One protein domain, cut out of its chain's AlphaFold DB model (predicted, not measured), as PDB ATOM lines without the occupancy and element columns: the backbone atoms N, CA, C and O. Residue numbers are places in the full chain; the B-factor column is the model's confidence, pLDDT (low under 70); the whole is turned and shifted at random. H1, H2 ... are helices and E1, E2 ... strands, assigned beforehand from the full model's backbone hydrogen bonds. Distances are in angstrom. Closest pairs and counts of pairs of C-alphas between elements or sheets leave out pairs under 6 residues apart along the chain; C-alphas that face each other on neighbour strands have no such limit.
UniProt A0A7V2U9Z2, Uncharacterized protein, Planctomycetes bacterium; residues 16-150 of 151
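What this domain is: This is residues 16 to 150 of the 151 residues of an uncharacterized protein of Planctomycetes bacterium (UniProt A0A7V2U9Z2). A twisted wall of three strands, E1, E5 and E4, has helix H5 along one face and its other face bare; behind H5 the long helices H3 and H4 pack on it as a helical hairpin. E1 runs on into the small hairpin E2 and E3, which packs on H3, while residues 23 to 34, with H2, stick out as an arm and H1 folds back near H3. The 135 printed residues hold five named helices and five named strands, in the order H1 H2 H3 H4 E1 E2 E3 H5 E4 E5, of mixed class; the large sheet runs E1, E5, E4, and both sheets are antiparallel. The whole is compact, with a radius of gyration of the C-alphas of 16.1 A and spans of 49 by 41 by 28 A.

Where its parts are: Find C-alpha 16 at (24.509, 26.719, -25.406), where H1, residues 16 to 23, begins. H2 is residues 27 to 32. H3, residues 38 to 54, covers 24.6 A. From C-alpha 63 at (37.435, 21.245, -5.425), H4 runs 31.8 A to residue 84. Next come E1, residues 90 to 96, 19.0 A; E2, 98 to 100; E3, 103 to 105; and H5, 107 to 117, 15.4 A. E4, residues 122 to 130, covers 24.7 A, and E5, residues 141 to 148, 21.8 A, ending at (7.426, 27.205, -12.557).

How they stand to each other: Start at the sheet, twisted, with C-alphas up to 4.1 A off its best plane. E1 and E5 are antiparallel, with N 91 and O 147 at 2.8 A; in the hairpin E4 and E5, look for N 126 and O 144 at 2.9 A. H5 and this sheet make two layers, a helix on one face of a sheet: H5 lies over E5 at a height of 8.8 A and runs along the strands, at 5 degrees to E5 on the local plane. H4 only grazes the sheet with residues 78 to 82. With residues 74 to 78 alone it touches H5, at a steep tilt of 48 degrees, the same way; the closest C-alphas, of Phe 75 and Ile 114, are 6.2 A apart. H3 and H4 form a helical hairpin, at a shallow tilt of 24 degrees, opposite ways; the closest C-alphas, of Ser 47 and Pro 64, are 4.4 A apart. H3 touches H5 with residues 38 to 39 alone; the closest C-alphas, of Trp 39 and Val 110, are 5.9 A apart. E1 runs on into E2 at 45 degrees; in the hairpin E2 and E3, N 98 and O 105 are 2.9 A apart. The closest C-alphas of H3 and E3, of Ile 50 and Val 103, are 6.3 A apart. H1 is near H3, with 6 pairs of C-alphas within 10 A; H2 and H3 are apart. In H1, H2, H3, H4 and H5, every O i to N i+4 pair is within hydrogen-bond range.

The domain as a whole: The two farthest C-alphas, of Asp 56 and Pro 87, are 49.2 A apart. The printed part has no cut and no long link. Residues 56 to 61 also stand free. Look at residues 16 to 37 for pLDDT under 70; the mean of the printed part is 84.4.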
ATOM      1  N   SER A  16      25.131  27.335 -24.227       42.81
ATOM      2  CA  SER A  16      24.509  26.719 -25.406       42.81
ATOM      3  C   SER A  16      25.488  26.446 -26.559       42.81
ATOM      4  O   SER A  16      25.428  25.383 -27.174       42.81
ATOM      5  N   GLU A  17      26.420  27.356 -26.838       47.91
ATOM      6  CA  GLU A  17      27.466  27.204 -27.859       47.91
ATOM      7  C   GLU A  17      28.593  26.277 -27.397       47.91
ATOM      8  O   GLU A  17      29.088  25.484 -28.190       47.91
ATOM      9  N   GLN A  18      28.982  26.322 -26.119       48.97
ATOM     10  CA  GLN A  18      29.974  25.403 -25.551       48.97
ATOM     11  C   GLN A  18      29.453  23.970 -25.536       48.97
ATOM     12  O   GLN A  18      30.186  23.048 -25.879       48.97
ATOM     13  N   LEU A  19      28.182  23.801 -25.182       46.91
ATOM     14  CA  LEU A  19      27.451  22.552 -25.296       46.91
ATOM     15  C   LEU A  19      27.400  22.125 -26.768       46.91
ATOM     16  O   LEU A  19      27.839  21.032 -27.082       46.91
ATOM     17  N   SER A  20      27.014  23.000 -27.699       48.59
ATOM     18  CA  SER A  20      26.994  22.673 -29.137       48.59
ATOM     19  C   SER A  20      28.366  22.271 -29.701       48.59
ATOM     20  O   SER A  20      28.444  21.351 -30.506       48.59
ATOM     21  N   LEU A  21      29.454  22.922 -29.280       51.25
ATOM     22  CA  LEU A  21      30.829  22.610 -29.699       51.25
ATOM     23  C   LEU A  21      31.367  21.325 -29.056       51.25
ATOM     24  O   LEU A  21      32.135  20.600 -29.680       51.25
ATOM     25  N   LEU A  22      30.969  21.039 -27.817       45.31
ATOM     26  CA  LEU A  22      31.312  19.802 -27.119       45.31
ATOM     27  C   LEU A  22      30.496  18.613 -27.661       45.31
ATOM     28  O   LEU A  22      31.012  17.505 -27.742       45.31
ATOM     29  N   PHE A  23      29.249  18.856 -28.081       44.25
ATOM     30  CA  PHE A  23      28.317  17.863 -28.621       44.25
ATOM     31  C   PHE A  23      28.432  17.655 -30.140       44.25
ATOM     32  O   PHE A  23      28.002  16.617 -30.637       44.25
ATOM     33  N   SER A  24      29.040  18.583 -30.892       49.47
ATOM     34  CA  SER A  24      29.367  18.378 -32.314       49.47
ATOM     35  C   SER A  24      30.556  17.439 -32.518       49.47
ATOM     36  O   SER A  24      30.692  16.844 -33.586       49.47
ATOM     37  N   ALA A  25      31.396  17.285 -31.491       46.97
ATOM     38  CA  ALA A  25      32.576  16.434 -31.530       46.97
ATOM     39  C   ALA A  25      32.259  14.934 -31.401       46.97
ATOM     40  O   ALA A  25      33.099  14.126 -31.787       46.97
ATOM     41  N   ASP A  26      31.080  14.546 -30.896       51.34
ATOM     42  CA  ASP A  26      30.752  13.128 -30.719       51.34
ATOM     43  C   ASP A  26      29.240  12.841 -30.777       51.34
ATOM     44  O   ASP A  26      28.550  12.615 -29.779       51.34
ATOM     45  N   SER A  27      28.707  12.855 -32.000       41.91
ATOM     46  CA  SER A  27      27.304  12.539 -32.294       41.91
ATOM     47  C   SER A  27      26.927  11.083 -31.988       41.91
ATOM     48  O   SER A  27      25.748  10.785 -31.794       41.91
ATOM     49  N   GLN A  28      27.907  10.176 -31.907       42.72
ATOM     50  CA  GLN A  28      27.688   8.767 -31.573       42.72
ATOM     51  C   GLN A  28      27.570   8.547 -30.061       42.72
ATOM     52  O   GLN A  28      26.719   7.763 -29.639       42.72
ATOM     53  N   ALA A  29      28.329   9.284 -29.241       43.34
ATOM     54  CA  ALA A  29      28.151   9.286 -27.787       43.34
ATOM     55  C   ALA A  29      26.770   9.831 -27.369       43.34
ATOM     56  O   ALA A  29      26.166   9.325 -26.425       43.34
ATOM     57  N   LEU A  30      26.241  10.808 -28.119       40.62
ATOM     58  CA  LEU A  30      24.911  11.386 -27.897       40.62
ATOM     59  C   LEU A  30      23.771  10.403 -28.209       40.62
ATOM     60  O   LEU A  30      22.758  10.384 -27.520       40.62
ATOM     61  N   ALA A  31      23.932   9.583 -29.250       38.97
ATOM     62  CA  ALA A  31      22.945   8.575 -29.635       38.97
ATOM     63  C   ALA A  31      22.944   7.353 -28.697       38.97
ATOM     64  O   ALA A  31      21.969   6.606 -28.663       38.97
ATOM     65  N   ALA A  32      24.035   7.147 -27.953       41.44
ATOM     66  CA  ALA A  32      24.199   6.038 -27.019       41.44
ATOM     67  C   ALA A  32      23.739   6.360 -25.586       41.44
ATOM     68  O   ALA A  32      23.583   5.433 -24.791       41.44
ATOM     69  N   SER A  33      23.521   7.636 -25.236       40.41
ATOM     70  CA  SER A  33      22.955   8.001 -23.938       40.41
ATOM     71  C   SER A  33      21.433   8.110 -24.043       40.41
ATOM     72  O   SER A  33      20.866   9.044 -24.608       40.41
ATOM     73  N   GLU A  34      20.736   7.123 -23.490       36.59
ATOM     74  CA  GLU A  34      19.305   7.229 -23.211       36.59
ATOM     75  C   GLU A  34      19.084   8.352 -22.179       36.59
ATOM     76  O   GLU A  34      19.087   8.115 -20.982       36.59
ATOM     77  N   HIS A  35      18.975   9.597 -22.649       42.62
ATOM     78  CA  HIS A  35      18.477  10.796 -21.955       42.62
ATOM     79  C   HIS A  35      18.758  10.893 -20.442       42.62
ATOM     80  O   HIS A  35      17.838  10.988 -19.632       42.62
ATOM     81  N   VAL A  36      20.036  10.951 -20.057       44.97
ATOM     82  CA  VAL A  36      20.443  11.217 -18.669       44.97
ATOM     83  C   VAL A  36      21.065  12.612 -18.584       44.97
ATOM     84  O   VAL A  36      22.220  12.808 -18.934       44.97
ATOM     85  N   HIS A  37      20.276  13.584 -18.125       60.31
ATOM     86  CA  HIS A  37      20.728  14.809 -17.454       60.31
ATOM     87  C   HIS A  37      21.912  15.556 -18.116       60.31
ATOM     88  O   HIS A  37      23.039  15.498 -17.627       60.31
ATOM     89  N   CYS A  38      21.671  16.350 -19.168       76.31
ATOM     90  CA  CYS A  38      22.705  17.191 -19.813       76.31
ATOM     91  C   CYS A  38      23.503  18.069 -18.816       76.31
ATOM     92  O   CYS A  38      24.688  18.350 -19.020       76.31
ATOM     93  N   TRP A  39      22.875  18.459 -17.701       88.38
ATOM     94  CA  TRP A  39      23.503  19.199 -16.608       88.38
ATOM     95  C   TRP A  39      24.554  18.378 -15.848       88.38
ATOM     96  O   TRP A  39      25.560  18.936 -15.409       88.38
ATOM     97  N   HIS A  40      24.363  17.063 -15.710       88.75
ATOM     98  CA  HIS A  40      25.307  16.178 -15.034       88.75
ATOM     99  C   HIS A  40      26.619  16.102 -15.819       88.75
ATOM    100  O   HIS A  40      27.685  16.340 -15.251       88.75
ATOM    101  N   ASP A  41      26.555  15.863 -17.129       88.19
ATOM    102  CA  ASP A  41      27.746  15.796 -17.984       88.19
ATOM    103  C   ASP A  41      28.511  17.119 -18.005       88.19
ATOM    104  O   ASP A  41      29.747  17.138 -17.934       88.19
ATOM    105  N   TYR A  42      27.783  18.239 -18.004       87.81
ATOM    106  CA  TYR A  42      28.372  19.561 -17.850       87.81
ATOM    107  C   TYR A  42      29.112  19.709 -16.510       87.81
ATOM    108  O   TYR A  42      30.273  20.122 -16.478       87.81
ATOM    109  N   VAL A  43      28.483  19.325 -15.395       92.69
ATOM    110  CA  VAL A  43      29.105  19.366 -14.062       92.69
ATOM    111  C   VAL A  43      30.338  18.459 -13.995       92.69
ATOM    112  O   VAL A  43      31.353  18.852 -13.416       92.69
ATOM    113  N   GLN A  44      30.313  17.291 -14.643       91.88
ATOM    114  CA  GLN A  44      31.485  16.419 -14.764       91.88
ATOM    115  C   GLN A  44      32.601  17.073 -15.589       91.88
ATOM    116  O   GLN A  44      33.774  16.999 -15.214       91.88
ATOM    117  N   ALA A  45      32.272  17.761 -16.684       89.94
ATOM    118  CA  ALA A  45      33.244  18.510 -17.477       89.94
ATOM    119  C   ALA A  45      33.889  19.651 -16.671       89.94
ATOM    120  O   ALA A  45      35.117  19.757 -16.643       89.94
ATOM    121  N   VAL A  46      33.093  20.441 -15.942       92.06
ATOM    122  CA  VAL A  46      33.591  21.489 -15.032       92.06
ATOM    123  C   VAL A  46      34.478  20.888 -13.947       92.06
ATOM    124  O   VAL A  46      35.572  21.387 -13.691       92.06
ATOM    125  N   SER A  47      34.049  19.785 -13.336       94.44
ATOM    126  CA  SER A  47      34.827  19.066 -12.332       94.44
ATOM    127  C   SER A  47      36.182  18.604 -12.876       94.44
ATOM    128  O   SER A  47      37.190  18.740 -12.182       94.44
ATOM    129  N   ARG A  48      36.231  18.055 -14.096       95.31
ATOM    130  CA  ARG A  48      37.487  17.662 -14.755       95.31
ATOM    131  C   ARG A  48      38.376  18.876 -15.017       95.31
ATOM    132  O   ARG A  48      39.552  18.839 -14.683       95.31
ATOM    133  N   ALA A  49      37.815  19.975 -15.519       92.62
ATOM    134  CA  ALA A  49      38.568  21.208 -15.743       92.62
ATOM    135  C   ALA A  49      39.169  21.772 -14.443       92.62
ATOM    136  O   ALA A  49      40.321  22.202 -14.427       92.62
ATOM    137  N   ILE A  50      38.416  21.731 -13.338       93.88
ATOM    138  CA  ILE A  50      38.916  22.123 -12.015       93.88
ATOM    139  C   ILE A  50      40.039  21.184 -11.577       93.88
ATOM    140  O   ILE A  50      41.075  21.665 -11.127       93.88
ATOM    141  N   HIS A  51      39.868  19.870 -11.751       94.81
ATOM    142  CA  HIS A  51      40.900  18.895 -11.408       94.81
ATOM    143  C   HIS A  51      42.206  19.196 -12.143       94.81
ATOM    144  O   HIS A  51      43.242  19.295 -11.498       94.81
ATOM    145  N   GLU A  52      42.161  19.444 -13.452       94.88
ATOM    146  CA  GLU A  52      43.360  19.737 -14.243       94.88
ATOM    147  C   GLU A  52      44.138  20.960 -13.740       94.88
ATOM    148  O   GLU A  52      45.369  20.940 -13.726       94.88
ATOM    149  N   VAL A  53      43.452  22.010 -13.273       92.25
ATOM    150  CA  VAL A  53      44.126  23.209 -12.740       92.25
ATOM    151  C   VAL A  53      44.563  23.063 -11.278       92.25
ATOM    152  O   VAL A  53      45.385  23.856 -10.804       92.25
ATOM    153  N   THR A  54      44.037  22.072 -10.549       93.50
ATOM    154  CA  THR A  54      44.354  21.837  -9.130       93.50
ATOM    155  C   THR A  54      45.159  20.570  -8.846       93.50
ATOM    156  O   THR A  54      45.625  20.437  -7.722       93.50
ATOM    157  N   LYS A  55      45.348  19.650  -9.801       92.12
ATOM    158  CA  LYS A  55      45.934  18.311  -9.569       92.12
ATOM    159  C   LYS A  55      47.331  18.333  -8.945       92.12
ATOM    160  O   LYS A  55      47.636  17.493  -8.111       92.12
ATOM    161  N   ASP A  56      48.132  19.347  -9.271       92.44
ATOM    162  CA  ASP A  56      49.488  19.528  -8.736       92.44
ATOM    163  C   ASP A  56      49.530  20.517  -7.553       92.44
ATOM    164  O   ASP A  56      50.568  21.116  -7.253       92.44
ATOM    165  N   LYS A  57      48.379  20.798  -6.932       87.69
ATOM    166  CA  LYS A  57      48.235  21.769  -5.842       87.69
ATOM    167  C   LYS A  57      47.754  21.071  -4.578       87.69
ATOM    168  O   LYS A  57      46.653  20.539  -4.538       87.69
ATOM    169  N   ASP A  58      48.534  21.188  -3.510       83.50
ATOM    170  CA  ASP A  58      48.132  20.719  -2.185       83.50
ATOM    171  C   ASP A  58      47.479  21.855  -1.388       83.50
ATOM    172  O   ASP A  58      48.112  22.573  -0.614       83.50
ATOM    173  N   TRP A  59      46.207  22.115  -1.684       82.38
ATOM    174  CA  TRP A  59      45.422  23.164  -1.023       82.38
ATOM    175  C   TRP A  59      44.472  22.628   0.051       82.38
ATOM    176  O   TRP A  59      43.738  23.422   0.636       82.38
ATOM    177  N   GLY A  60      44.484  21.318   0.316       86.88
ATOM    178  CA  GLY A  60      43.667  20.681   1.355       86.88
ATOM    179  C   GLY A  60      42.170  20.557   1.043       86.88
ATOM    180  O   GLY A  60      41.406  20.187   1.928       86.88
ATOM    181  N   TRP A  61      41.739  20.852  -0.189       89.38
ATOM    182  CA  TRP A  61      40.336  20.761  -0.612       89.38
ATOM    183  C   TRP A  61      40.200  20.001  -1.932       89.38
ATOM    184  O   TRP A  61      40.911  20.295  -2.895       89.38
ATOM    185  N   ASP A  62      39.229  19.090  -2.002       94.19
ATOM    186  CA  ASP A  62      38.824  18.419  -3.242       94.19
ATOM    187  C   ASP A  62      37.791  19.283  -3.982       94.19
ATOM    188  O   ASP A  62      36.580  19.062  -3.921       94.19
ATOM    189  N   TYR A  63      38.280  20.331  -4.652       94.75
ATOM    190  CA  TYR A  63      37.435  21.245  -5.425       94.75
ATOM    191  C   TYR A  63      36.594  20.545  -6.511       94.75
ATOM    192  O   TYR A  63      35.419  20.901  -6.641       94.75
ATOM    193  N   PRO A  64      37.128  19.566  -7.277       94.75
ATOM    194  CA  PRO A  64      36.322  18.784  -8.212       94.75
ATOM    195  C   PRO A  64      35.117  18.128  -7.535       94.75
ATOM    196  O   PRO A  64      33.988  18.272  -8.003       94.75
ATOM    197  N   ARG A  65      35.338  17.446  -6.404       95.38
ATOM    198  CA  ARG A  65      34.267  16.802  -5.640       95.38
ATOM    199  C   ARG A  65      33.264  17.805  -5.092       95.38
ATOM    200  O   ARG A  65      32.072  17.587  -5.268       95.38
ATOM    201  N   MET A  66      33.729  18.909  -4.510       95.69
ATOM    202  CA  MET A  66      32.855  19.953  -3.969       95.69
ATOM    203  C   MET A  66      31.848  20.469  -5.001       95.69
ATOM    204  O   MET A  66      30.685  20.675  -4.671       95.69
ATOM    205  N   VAL A  67      32.274  20.680  -6.252       95.69
ATOM    206  CA  VAL A  67      31.366  21.159  -7.308       95.69
ATOM    207  C   VAL A  67      30.337  20.095  -7.683       95.69
ATOM    208  O   VAL A  67      29.164  20.426  -7.838       95.69
ATOM    209  N   ARG A  68      30.745  18.823  -7.788       95.25
ATOM    210  CA  ARG A  68      29.809  17.719  -8.061       95.25
ATOM    211  C   ARG A  68      28.779  17.566  -6.942       95.25
ATOM    212  O   ARG A  68      27.590  17.478  -7.228       95.25
ATOM    213  N   GLU A  69      29.229  17.570  -5.689       95.50
ATOM    214  CA  GLU A  69      28.357  17.428  -4.518       95.50
ATOM    215  C   GLU A  69      27.403  18.615  -4.380       95.50
ATOM    216  O   GLU A  69      26.212  18.398  -4.197       95.50
ATOM    217  N   TYR A  70      27.872  19.850  -4.600       96.88
ATOM    218  CA  TYR A  70      27.002  21.028  -4.588       96.88
ATOM    219  C   TYR A  70      25.817  20.891  -5.556       96.88
ATOM    220  O   TYR A  70      24.674  21.121  -5.169       96.88
ATOM    221  N   PHE A  71      26.059  20.505  -6.813       96.12
ATOM    222  CA  PHE A  71      24.963  20.358  -7.776       96.12
ATOM    223  C   PHE A  71      24.105  19.113  -7.519       96.12
ATOM    224  O   PHE A  71      22.902  19.160  -7.769       96.12
ATOM    225  N   GLY A  72      24.681  18.044  -6.961       93.00
ATOM    226  CA  GLY A  72      23.916  16.895  -6.469       93.00
ATOM    227  C   GLY A  72      22.945  17.275  -5.346       93.00
ATOM    228  O   GLY A  72      21.763  16.928  -5.402       93.00
ATOM    229  N   ASP A  73      23.405  18.066  -4.377       95.75
ATOM    230  CA  ASP A  73      22.572  18.593  -3.293       95.75
ATOM    231  C   ASP A  73      21.497  19.545  -3.829       95.75
ATOM    232  O   ASP A  73      20.340  19.487  -3.407       95.75
ATOM    233  N   MET A  74      21.843  20.389  -4.806       96.50
ATOM    234  CA  MET A  74      20.873  21.273  -5.454       96.50
ATOM    235  C   MET A  74      19.805  20.499  -6.227       96.50
ATOM    236  O   MET A  74      18.640  20.881  -6.156       96.50
ATOM    237  N   PHE A  75      20.148  19.399  -6.899       95.56
ATOM    238  CA  PHE A  75      19.160  18.511  -7.514       95.56
ATOM    239  C   PHE A  75      18.196  17.934  -6.469       95.56
ATOM    240  O   PHE A  75      16.977  18.037  -6.627       95.56
ATOM    241  N   ALA A  76      18.720  17.396  -5.363       91.44
ATOM    242  CA  ALA A  76      17.890  16.856  -4.287       91.44
ATOM    243  C   ALA A  76      16.972  17.929  -3.672       91.44
ATOM    244  O   ALA A  76      15.783  17.684  -3.458       91.44
ATOM    245  N   CYS A  77      17.501  19.134  -3.446       96.31
ATOM    246  CA  CYS A  77      16.750  20.277  -2.934       96.31
ATOM    247  C   CYS A  77      15.638  20.706  -3.903       96.31
ATOM    248  O   CYS A  77      14.472  20.793  -3.513       96.31
ATOM    249  N   LEU A  78      15.972  20.920  -5.179       94.94
ATOM    250  CA  LEU A  78      15.016  21.366  -6.191       94.94
ATOM    251  C   LEU A  78      13.923  20.332  -6.458       94.94
ATOM    252  O   LEU A  78      12.778  20.718  -6.691       94.94
ATOM    253  N   ARG A  79      14.227  19.035  -6.341       93.81
ATOM    254  CA  ARG A  79      13.222  17.970  -6.416       93.81
ATOM    255  C   ARG A  79      12.167  18.113  -5.321       93.81
ATOM    256  O   ARG A  79      10.971  18.034  -5.604       93.81
ATOM    257  N   GLU A  80      12.588  18.355  -4.080       95.19
ATOM    258  CA  GLU A  80      11.651  18.552  -2.970       95.19
ATOM    259  C   GLU A  80      10.885  19.869  -3.094       95.19
ATOM    260  O   GLU A  80       9.674  19.885  -2.861       95.19
ATOM    261  N   VAL A  81      11.548  20.944  -3.533       95.06
ATOM    262  CA  VAL A  81      10.891  22.221  -3.852       95.06
ATOM    263  C   VAL A  81       9.796  22.001  -4.892       95.06
ATOM    264  O   VAL A  81       8.655  22.393  -4.657       95.06
ATOM    265  N   HIS A  82      10.097  21.322  -6.000       92.94
ATOM    266  CA  HIS A  82       9.128  21.029  -7.053       92.94
ATOM    267  C   HIS A  82       7.933  20.215  -6.528       92.94
ATOM    268  O   HIS A  82       6.781  20.540  -6.823       92.94
ATOM    269  N   ARG A  83       8.188  19.205  -5.681       92.56
ATOM    270  CA  ARG A  83       7.144  18.362  -5.079       92.56
ATOM    271  C   ARG A  83       6.142  19.170  -4.250       92.56
ATOM    272  O   ARG A  83       4.938  18.911  -4.348       92.56
ATOM    273  N   VAL A  84       6.617  20.118  -3.438       95.81
ATOM    274  CA  VAL A  84       5.772  20.895  -2.505       95.81
ATOM    275  C   VAL A  84       5.216  22.189  -3.099       95.81
ATOM    276  O   VAL A  84       4.265  22.748  -2.555       95.81
ATOM    277  N   LEU A  85       5.783  22.676  -4.204       95.25
ATOM    278  CA  LEU A  85       5.323  23.892  -4.867       95.25
ATOM    279  C   LEU A  85       3.889  23.698  -5.369       95.25
ATOM    280  O   LEU A  85       3.593  22.696  -6.011       95.25
ATOM    281  N   ARG A  86       2.979  24.638  -5.099       96.25
ATOM    282  CA  ARG A  86       1.604  24.557  -5.627       96.25
ATOM    283  C   ARG A  86       1.598  24.538  -7.168       96.25
ATOM    284  O   ARG A  86       2.510  25.123  -7.761       96.25
ATOM    285  N   PRO A  87       0.582  23.947  -7.821       95.75
ATOM    286  CA  PRO A  87       0.449  24.036  -9.272       95.75
ATOM    287  C   PRO A  87       0.457  25.493  -9.758       95.75
ATOM    288  O   PRO A  87      -0.097  26.381  -9.102       95.75
ATOM    289  N   GLY A  88       1.182  25.760 -10.846       95.12
ATOM    290  CA  GLY A  88       1.425  27.109 -11.371       95.12
ATOM    291  C   GLY A  88       2.301  28.016 -10.490       95.12
ATOM    292  O   GLY A  88       2.517  29.179 -10.839       95.12
ATOM    293  N   GLY A  89       2.788  27.526  -9.345       96.06
ATOM    294  CA  GLY A  89       3.674  28.255  -8.441       96.06
ATOM    295  C   GLY A  89       5.092  28.394  -8.991       96.06
ATOM    296  O   GLY A  89       5.526  27.593  -9.818       96.06
ATOM    297  N   TRP A  90       5.815  29.398  -8.488       97.75
ATOM    298  CA  TRP A  90       7.202  29.687  -8.854       97.75
ATOM    299  C   TRP A  90       8.151  29.463  -7.677       97.75
ATOM    300  O   TRP A  90       7.876  29.915  -6.565       97.75
ATOM    301  N   ALA A  91       9.284  28.821  -7.944       97.38
ATOM    302  CA  ALA A  91      10.464  28.847  -7.095       97.38
ATOM    303  C   ALA A  91      11.469  29.841  -7.687       97.38
ATOM    304  O   ALA A  91      11.802  29.749  -8.867       97.38
ATOM    305  N   LEU A  92      11.930  30.799  -6.879       97.75
ATOM    306  CA  LEU A  92      12.882  31.830  -7.296       97.75
ATOM    307  C   LEU A  92      14.205  31.632  -6.553       97.75
ATOM    308  O   LEU A  92      14.256  31.750  -5.329       97.75
ATOM    309  N   LEU A  93      15.270  31.336  -7.292       97.19
ATOM    310  CA  LEU A  93      16.606  31.095  -6.748       97.19
ATOM    311  C   LEU A  93      17.507  32.274  -7.099       97.19
ATOM    312  O   LEU A  93      17.772  32.520  -8.273       97.19
ATOM    313  N   VAL A  94      17.998  32.992  -6.090       96.56
ATOM    314  CA  VAL A  94      18.969  34.071  -6.302       96.56
ATOM    315  C   VAL A  94      20.370  33.499  -6.157       96.56
ATOM    316  O   VAL A  94      20.812  33.194  -5.050       96.56
ATOM    317  N   ALA A  95      21.068  33.344  -7.275       95.19
ATOM    318  CA  ALA A  95      22.390  32.744  -7.318       95.19
ATOM    319  C   ALA A  95      23.346  33.601  -8.139       95.19
ATOM    320  O   ALA A  95      22.959  34.345  -9.034       95.19
ATOM    321  N   ARG A  96      24.632  33.490  -7.825       93.62
ATOM    322  CA  ARG A  96      25.697  34.107  -8.607       93.62
ATOM    323  C   ARG A  96      26.528  33.019  -9.248       93.62
ATOM    324  O   ARG A  96      26.952  32.100  -8.545       93.62
ATOM    325  N   ASP A  97      26.833  33.194 -10.527       91.69
ATOM    326  CA  ASP A  97      27.835  32.381 -11.203       91.69
ATOM    327  C   ASP A  97      29.167  32.447 -10.453       91.69
ATOM    328  O   ASP A  97      29.577  33.484  -9.929       91.69
ATOM    329  N   GLN A  98      29.864  31.326 -10.376       91.50
ATOM    330  CA  GLN A  98      31.086  31.228  -9.592       91.50
ATOM    331  C   GLN A  98      32.293  31.031 -10.488       91.50
ATOM    332  O   GLN A  98      32.199  30.734 -11.678       91.50
ATOM    333  N   THR A  99      33.463  31.181  -9.887       90.44
ATOM    334  CA  THR A  99      34.683  30.636 -10.457       90.44
ATOM    335  C   THR A  99      35.428  29.835  -9.409       90.44
ATOM    336  O   THR A  99      35.557  30.257  -8.260       90.44
ATOM    337  N   CYS A 100      35.959  28.693  -9.824       89.62
ATOM    338  CA  CYS A 100      36.921  27.940  -9.049       89.62
ATOM    339  C   CYS A 100      38.251  27.950  -9.799       89.62
ATOM    340  O   CYS A 100      38.386  27.348 -10.858       89.62
ATOM    341  N   LYS A 101      39.234  28.675  -9.256       89.25
ATOM    342  CA  LYS A 101      40.627  28.659  -9.742       89.25
ATOM    343  C   LYS A 101      40.774  28.964 -11.241       89.25
ATOM    344  O   LYS A 101      41.647  28.420 -11.903       89.25
ATOM    345  N   GLY A 102      39.945  29.876 -11.753       86.00
ATOM    346  CA  GLY A 102      39.959  30.284 -13.161       86.00
ATOM    347  C   GLY A 102      38.954  29.536 -14.036       86.00
ATOM    348  O   GLY A 102      38.665  29.996 -15.132       86.00
ATOM    349  N   VAL A 103      38.362  28.446 -13.543       88.75
ATOM    350  CA  VAL A 103      37.266  27.746 -14.218       88.75
ATOM    351  C   VAL A 103      35.958  28.451 -13.874       88.75
ATOM    352  O   VAL A 103      35.655  28.644 -12.693       88.75
ATOM    353  N   LYS A 104      35.197  28.886 -14.882       89.44
ATOM    354  CA  LYS A 104      33.866  29.481 -14.695       89.44
ATOM    355  C   LYS A 104      32.837  28.382 -14.414       89.44
ATOM    356  O   LYS A 104      32.879  27.324 -15.030       89.44
ATOM    357  N   ILE A 105      31.911  28.661 -13.503       91.00
ATOM    358  CA  ILE A 105      30.798  27.791 -13.125       91.00
ATOM    359  C   ILE A 105      29.500  28.605 -13.295       91.00
ATOM    360  O   ILE A 105      29.205  29.448 -12.441       91.00
ATOM    361  N   PRO A 106      28.737  28.408 -14.383       90.12
ATOM    362  CA  PRO A 106      27.477  29.101 -14.646       90.12
ATOM    363  C   PRO A 106      26.351  28.491 -13.803       90.12
ATOM    364  O   PRO A 106      25.524  27.718 -14.279       90.12
ATOM    365  N   VAL A 107      26.365  28.792 -12.504       94.81
ATOM    366  CA  VAL A 107      25.461  28.194 -11.509       94.81
ATOM    367  C   VAL A 107      24.003  28.344 -11.929       94.81
ATOM    368  O   VAL A 107      23.245  27.385 -11.839       94.81
ATOM    369  N   THR A 108      23.617  29.527 -12.405       93.06
ATOM    370  CA  THR A 108      22.216  29.829 -12.724       93.06
ATOM    371  C   THR A 108      21.688  28.967 -13.871       93.06
ATOM    372  O   THR A 108      20.568  28.466 -13.794       93.06
ATOM    373  N   ASP A 109      22.502  28.760 -14.911       91.12
ATOM    374  CA  ASP A 109      22.141  27.906 -16.043       91.12
ATOM    375  C   ASP A 109      22.021  26.445 -15.613       91.12
ATOM    376  O   ASP A 109      21.034  25.795 -15.943       91.12
ATOM    377  N   VAL A 110      22.957  25.941 -14.800       94.50
ATOM    378  CA  VAL A 110      22.891  24.558 -14.299       94.50
ATOM    379  C   VAL A 110      21.637  24.334 -13.443       94.50
ATOM    380  O   VAL A 110      20.986  23.303 -13.581       94.50
ATOM    381  N   LEU A 111      21.244  25.302 -12.605       95.31
ATOM    382  CA  LEU A 111      19.994  25.212 -11.835       95.31
ATOM    383  C   LEU A 111      18.749  25.194 -12.734       95.31
ATOM    384  O   LEU A 111      17.793  24.482 -12.426       95.31
ATOM    385  N   ARG A 112      18.756  25.944 -13.845       93.31
ATOM    386  CA  ARG A 112      17.669  25.909 -14.834       93.31
ATOM    387  C   ARG A 112      17.565  24.540 -15.501       93.31
ATOM    388  O   ARG A 112      16.463  24.009 -15.593       93.31
ATOM    389  N   GLU A 113      18.689  23.960 -15.916       93.12
ATOM    390  CA  GLU A 113      18.711  22.627 -16.533       93.12
ATOM    391  C   GLU A 113      18.262  21.533 -15.552       93.12
ATOM    392  O   GLU A 113      17.480  20.664 -15.926       93.12
ATOM    393  N   ILE A 114      18.661  21.618 -14.276       94.25
ATOM    394  CA  ILE A 114      18.122  20.752 -13.213       94.25
ATOM    395  C   ILE A 114      16.600  20.916 -13.095       94.25
ATOM    396  O   ILE A 114      15.876  19.935 -12.962       94.25
ATOM    397  N   GLY A 115      16.090  22.150 -13.136       92.94
ATOM    398  CA  GLY A 115      14.649  22.403 -13.115       92.94
ATOM    399  C   GLY A 115      13.924  21.757 -14.299       92.94
ATOM    400  O   GLY A 115      12.906  21.095 -14.099       92.94
ATOM    401  N   SER A 116      14.462  21.922 -15.511       90.12
ATOM    402  CA  SER A 116      13.942  21.313 -16.746       90.12
ATOM    403  C   SER A 116      13.834  19.793 -16.613       90.12
ATOM    404  O   SER A 116      12.780  19.206 -16.850       90.12
ATOM    405  N   ASP A 117      14.899  19.176 -16.113       89.31
ATOM    406  CA  ASP A 117      14.993  17.744 -15.862       89.31
ATOM    407  C   ASP A 117      13.981  17.227 -14.819       89.31
ATOM    408  O   ASP A 117      13.438  16.131 -14.938       89.31
ATOM    409  N   LEU A 118      13.651  18.051 -13.822       89.81
ATOM    410  CA  LEU A 118      12.614  17.760 -12.825       89.81
ATOM    411  C   LEU A 118      11.177  17.980 -13.335       89.81
ATOM    412  O   LEU A 118      10.224  17.718 -12.592       89.81
ATOM    413  N   GLY A 119      11.003  18.447 -14.575       89.75
ATOM    414  CA  GLY A 119       9.699  18.629 -15.212       89.75
ATOM    415  C   GLY A 119       9.000  19.948 -14.878       89.75
ATOM    416  O   GLY A 119       7.767  20.004 -14.872       89.75
ATOM    417  N   VAL A 120       9.752  21.017 -14.587       90.06
ATOM    418  CA  VAL A 120       9.165  22.365 -14.482       90.06
ATOM    419  C   VAL A 120       8.559  22.770 -15.831       90.06
ATOM    420  O   VAL A 120       9.096  22.469 -16.891       90.06
ATOM    421  N   ALA A 121       7.420  23.454 -15.803       87.88
ATOM    422  CA  ALA A 121       6.681  23.822 -17.010       87.88
ATOM    423  C   ALA A 121       7.219  25.084 -17.692       87.88
ATOM    424  O   ALA A 121       6.935  25.310 -18.865       87.88
ATOM    425  N   ASP A 122       7.910  25.942 -16.943       93.38
ATOM    426  CA  ASP A 122       8.466  27.197 -17.443       93.38
ATOM    427  C   ASP A 122       9.680  27.617 -16.604       93.38
ATOM    428  O   ASP A 122       9.778  27.262 -15.422       93.38
ATOM    429  N   SER A 123      10.601  28.374 -17.201       95.00
ATOM    430  CA  SER A 123      11.748  28.932 -16.491       95.00
ATOM    431  C   SER A 123      12.269  30.227 -17.111       95.00
ATOM    432  O   SER A 123      12.187  30.435 -18.318       95.00
ATOM    433  N   TYR A 124      12.867  31.088 -16.285       93.56
ATOM    434  CA  TYR A 124      13.547  32.294 -16.754       93.56
ATOM    435  C   TYR A 124      14.809  32.591 -15.945       93.56
ATOM    436  O   TYR A 124      14.979  32.121 -14.818       93.56
ATOM    437  N   ILE A 125      15.692  33.398 -16.536       92.94
ATOM    438  CA  ILE A 125      16.863  33.963 -15.869       92.94
ATOM    439  C   ILE A 125      16.800  35.480 -16.000       92.94
ATOM    440  O   ILE A 125      16.736  36.007 -17.109       92.94
ATOM    441  N   GLU A 126      16.842  36.178 -14.870       95.69
ATOM    442  CA  GLU A 126      16.893  37.637 -14.817       95.69
ATOM    443  C   GLU A 126      18.153  38.091 -14.083       95.69
ATOM    444  O   GLU A 126      18.391  37.708 -12.937       95.69
ATOM    445  N   THR A 127      18.964  38.926 -14.730       95.25
ATOM    446  CA  THR A 127      20.174  39.470 -14.109       95.25
ATOM    447  C   THR A 127      19.820  40.547 -13.092       95.25
ATOM    448  O   THR A 127      19.392  41.638 -13.461       95.25
ATOM    449  N   VAL A 128      20.090  40.283 -11.813       95.44
ATOM    450  CA  VAL A 128      19.879  41.244 -10.717       95.44
ATOM    451  C   VAL A 128      20.984  42.287 -10.711       95.44
ATOM    452  O   VAL A 128      20.738  43.485 -10.587       95.44
ATOM    453  N   ARG A 129      22.242  41.836 -10.791       93.00
ATOM    454  CA  ARG A 129      23.397  42.735 -10.773       93.00
ATOM    455  C   ARG A 129      24.664  42.088 -11.304       93.00
ATOM    456  O   ARG A 129      24.923  40.900 -11.127       93.00
ATOM    457  N   HIS A 130      25.552  42.947 -11.783       91.06
ATOM    458  CA  HIS A 130      26.952  42.624 -12.013       91.06
ATOM    459  C   HIS A 130      27.783  43.117 -10.822       91.06
ATOM    460  O   HIS A 130      27.634  44.262 -10.395       91.06
ATOM    461  N   ARG A 131      28.680  42.284 -10.274       83.56
ATOM    462  CA  ARG A 131      29.727  42.787  -9.364       83.56
ATOM    463  C   ARG A 131      31.086  42.660 -10.015       83.56
ATOM    464  O   ARG A 131      31.394  41.654 -10.645       83.56
ATOM    465  N   ARG A 132      31.920  43.662  -9.761       80.44
ATOM    466  CA  ARG A 132      33.336  43.623 -10.094       80.44
ATOM    467  C   ARG A 132      34.069  42.736  -9.090       80.44
ATOM    468  O   ARG A 132      33.894  42.894  -7.885       80.44
ATOM    469  N   SER A 133      34.908  41.841  -9.592       79.12
ATOM    470  CA  SER A 133      35.880  41.119  -8.774       79.12
ATOM    471  C   SER A 133      37.194  41.893  -8.736       79.12
ATOM    472  O   SER A 133      37.604  42.501  -9.723       79.12
ATOM    473  N   THR A 134      37.864  41.885  -7.587       79.75
ATOM    474  CA  THR A 134      39.229  42.416  -7.448       79.75
ATOM    475  C   THR A 134      40.289  41.397  -7.867       79.75
ATOM    476  O   THR A 134      41.456  41.752  -8.006       79.75
ATOM    477  N   THR A 135      39.891  40.133  -8.065       77.19
ATOM    478  CA  THR A 135      40.806  38.999  -8.274       77.19
ATOM    479  C   THR A 135      40.778  38.466  -9.710       77.19
ATOM    480  O   THR A 135      41.770  37.901 -10.162       77.19
ATOM    481  N   HIS A 136      39.688  38.664 -10.455       83.50
ATOM    482  CA  HIS A 136      39.563  38.235 -11.853       83.50
ATOM    483  C   HIS A 136      38.702  39.209 -12.670       83.50
ATOM    484  O   HIS A 136      37.935  39.991 -12.115       83.50
ATOM    485  N   SER A 137      38.794  39.120 -13.998       83.81
ATOM    486  CA  SER A 137      37.988  39.900 -14.952       83.81
ATOM    487  C   SER A 137      36.734  39.173 -15.451       83.81
ATOM    488  O   SER A 137      35.946  39.775 -16.172       83.81
ATOM    489  N   MET A 138      36.527  37.900 -15.078       85.00
ATOM    490  CA  MET A 138      35.352  37.131 -15.512       85.00
ATOM    491  C   MET A 138      34.039  37.802 -15.105       85.00
ATOM    492  O   MET A 138      33.878  38.204 -13.947       85.00
ATOM    493  N   ASN A 139      33.096  37.847 -16.048       84.00
ATOM    494  CA  ASN A 139      31.729  38.257 -15.773       84.00
ATOM    495  C   ASN A 139      30.986  37.132 -15.039       84.00
ATOM    496  O   ASN A 139      30.727  36.073 -15.615       84.00
ATOM    497  N   LEU A 140      30.679  37.380 -13.766       88.50
ATOM    498  CA  LEU A 140      29.969  36.476 -12.864       88.50
ATOM    499  C   LEU A 140      28.698  37.179 -12.359       88.50
ATOM    500  O   LEU A 140      28.718  37.776 -11.267       88.50
ATOM    501  N   PRO A 141      27.636  37.214 -13.186       89.19
ATOM    502  CA  PRO A 141      26.404  37.896 -12.836       89.19
ATOM    503  C   PRO A 141      25.710  37.192 -11.666       89.19
ATOM    504  O   PRO A 141      25.881  35.996 -11.424       89.19
ATOM    505  N   GLU A 142      24.970  37.977 -10.892       94.81
ATOM    506  CA  GLU A 142      24.027  37.475  -9.903       94.81
ATOM    507  C   GLU A 142      22.630  37.595 -10.490       94.81
ATOM    508  O   GLU A 142      22.229  38.686 -10.902       94.81
ATOM    509  N   ASN A 143      21.929  36.471 -10.534       95.31
ATOM    510  CA  ASN A 143      20.705  36.278 -11.282       95.31
ATOM    511  C   ASN A 143      19.609  35.699 -10.386       95.31
ATOM    512  O   ASN A 143      19.889  35.009  -9.405       95.31
ATOM    513  N   ILE A 144      18.361  35.928 -10.778       96.50
ATOM    514  CA  ILE A 144      17.210  35.136 -10.352       96.50
ATOM    515  C   ILE A 144      17.014  34.033 -11.390       96.50
ATOM    516  O   ILE A 144      16.849  34.334 -12.569       96.50
ATOM    517  N   SER A 145      17.012  32.774 -10.957       95.62
ATOM    518  CA  SER A 145      16.490  31.640 -11.724       95.62
ATOM    519  C   SER A 145      15.069  31.357 -11.251       95.62
ATOM    520  O   SER A 145      14.860  30.953 -10.105       95.62
ATOM    521  N   GLY A 146      14.089  31.640 -12.106       97.19
ATOM    522  CA  GLY A 146      12.690  31.326 -11.852       97.19
ATOM    523  C   GLY A 146      12.328  29.979 -12.456       97.19
ATOM    524  O   GLY A 146      12.607  29.751 -13.628       97.19
ATOM    525  N   LEU A 147      11.688  29.110 -11.672       96.88
ATOM    526  CA  LEU A 147      11.219  27.785 -12.084       96.88
ATOM    527  C   LEU A 147       9.730  27.632 -11.749       96.88
ATOM    528  O   LEU A 147       9.347  27.791 -10.586       96.88
ATOM    529  N   ARG A 148       8.882  27.318 -12.735       96.88
ATOM    530  CA  ARG A 148       7.426  27.205 -12.557       96.88
ATOM    531  C   ARG A 148       6.958  25.759 -12.576       96.88
ATOM    532  O   ARG A 148       7.234  25.034 -13.526       96.88
ATOM    533  N   ARG A 149       6.154  25.347 -11.596       92.75
ATOM    534  CA  ARG A 149       5.435  24.064 -11.674       92.75
ATOM    535  C   ARG A 149       4.299  24.155 -12.698       92.75
ATOM    536  O   ARG A 149       3.656  25.199 -12.812       92.75
ATOM    537  N   ALA A 150       4.019  23.057 -13.400       88.25
ATOM    538  CA  ALA A 150       2.807  22.930 -14.213       88.25
ATOM    539  C   ALA A 150       1.539  23.279 -13.404       88.25
ATOM    540  O   ALA A 150       1.520  23.133 -12.177       88.25
TER     541      ALA A 150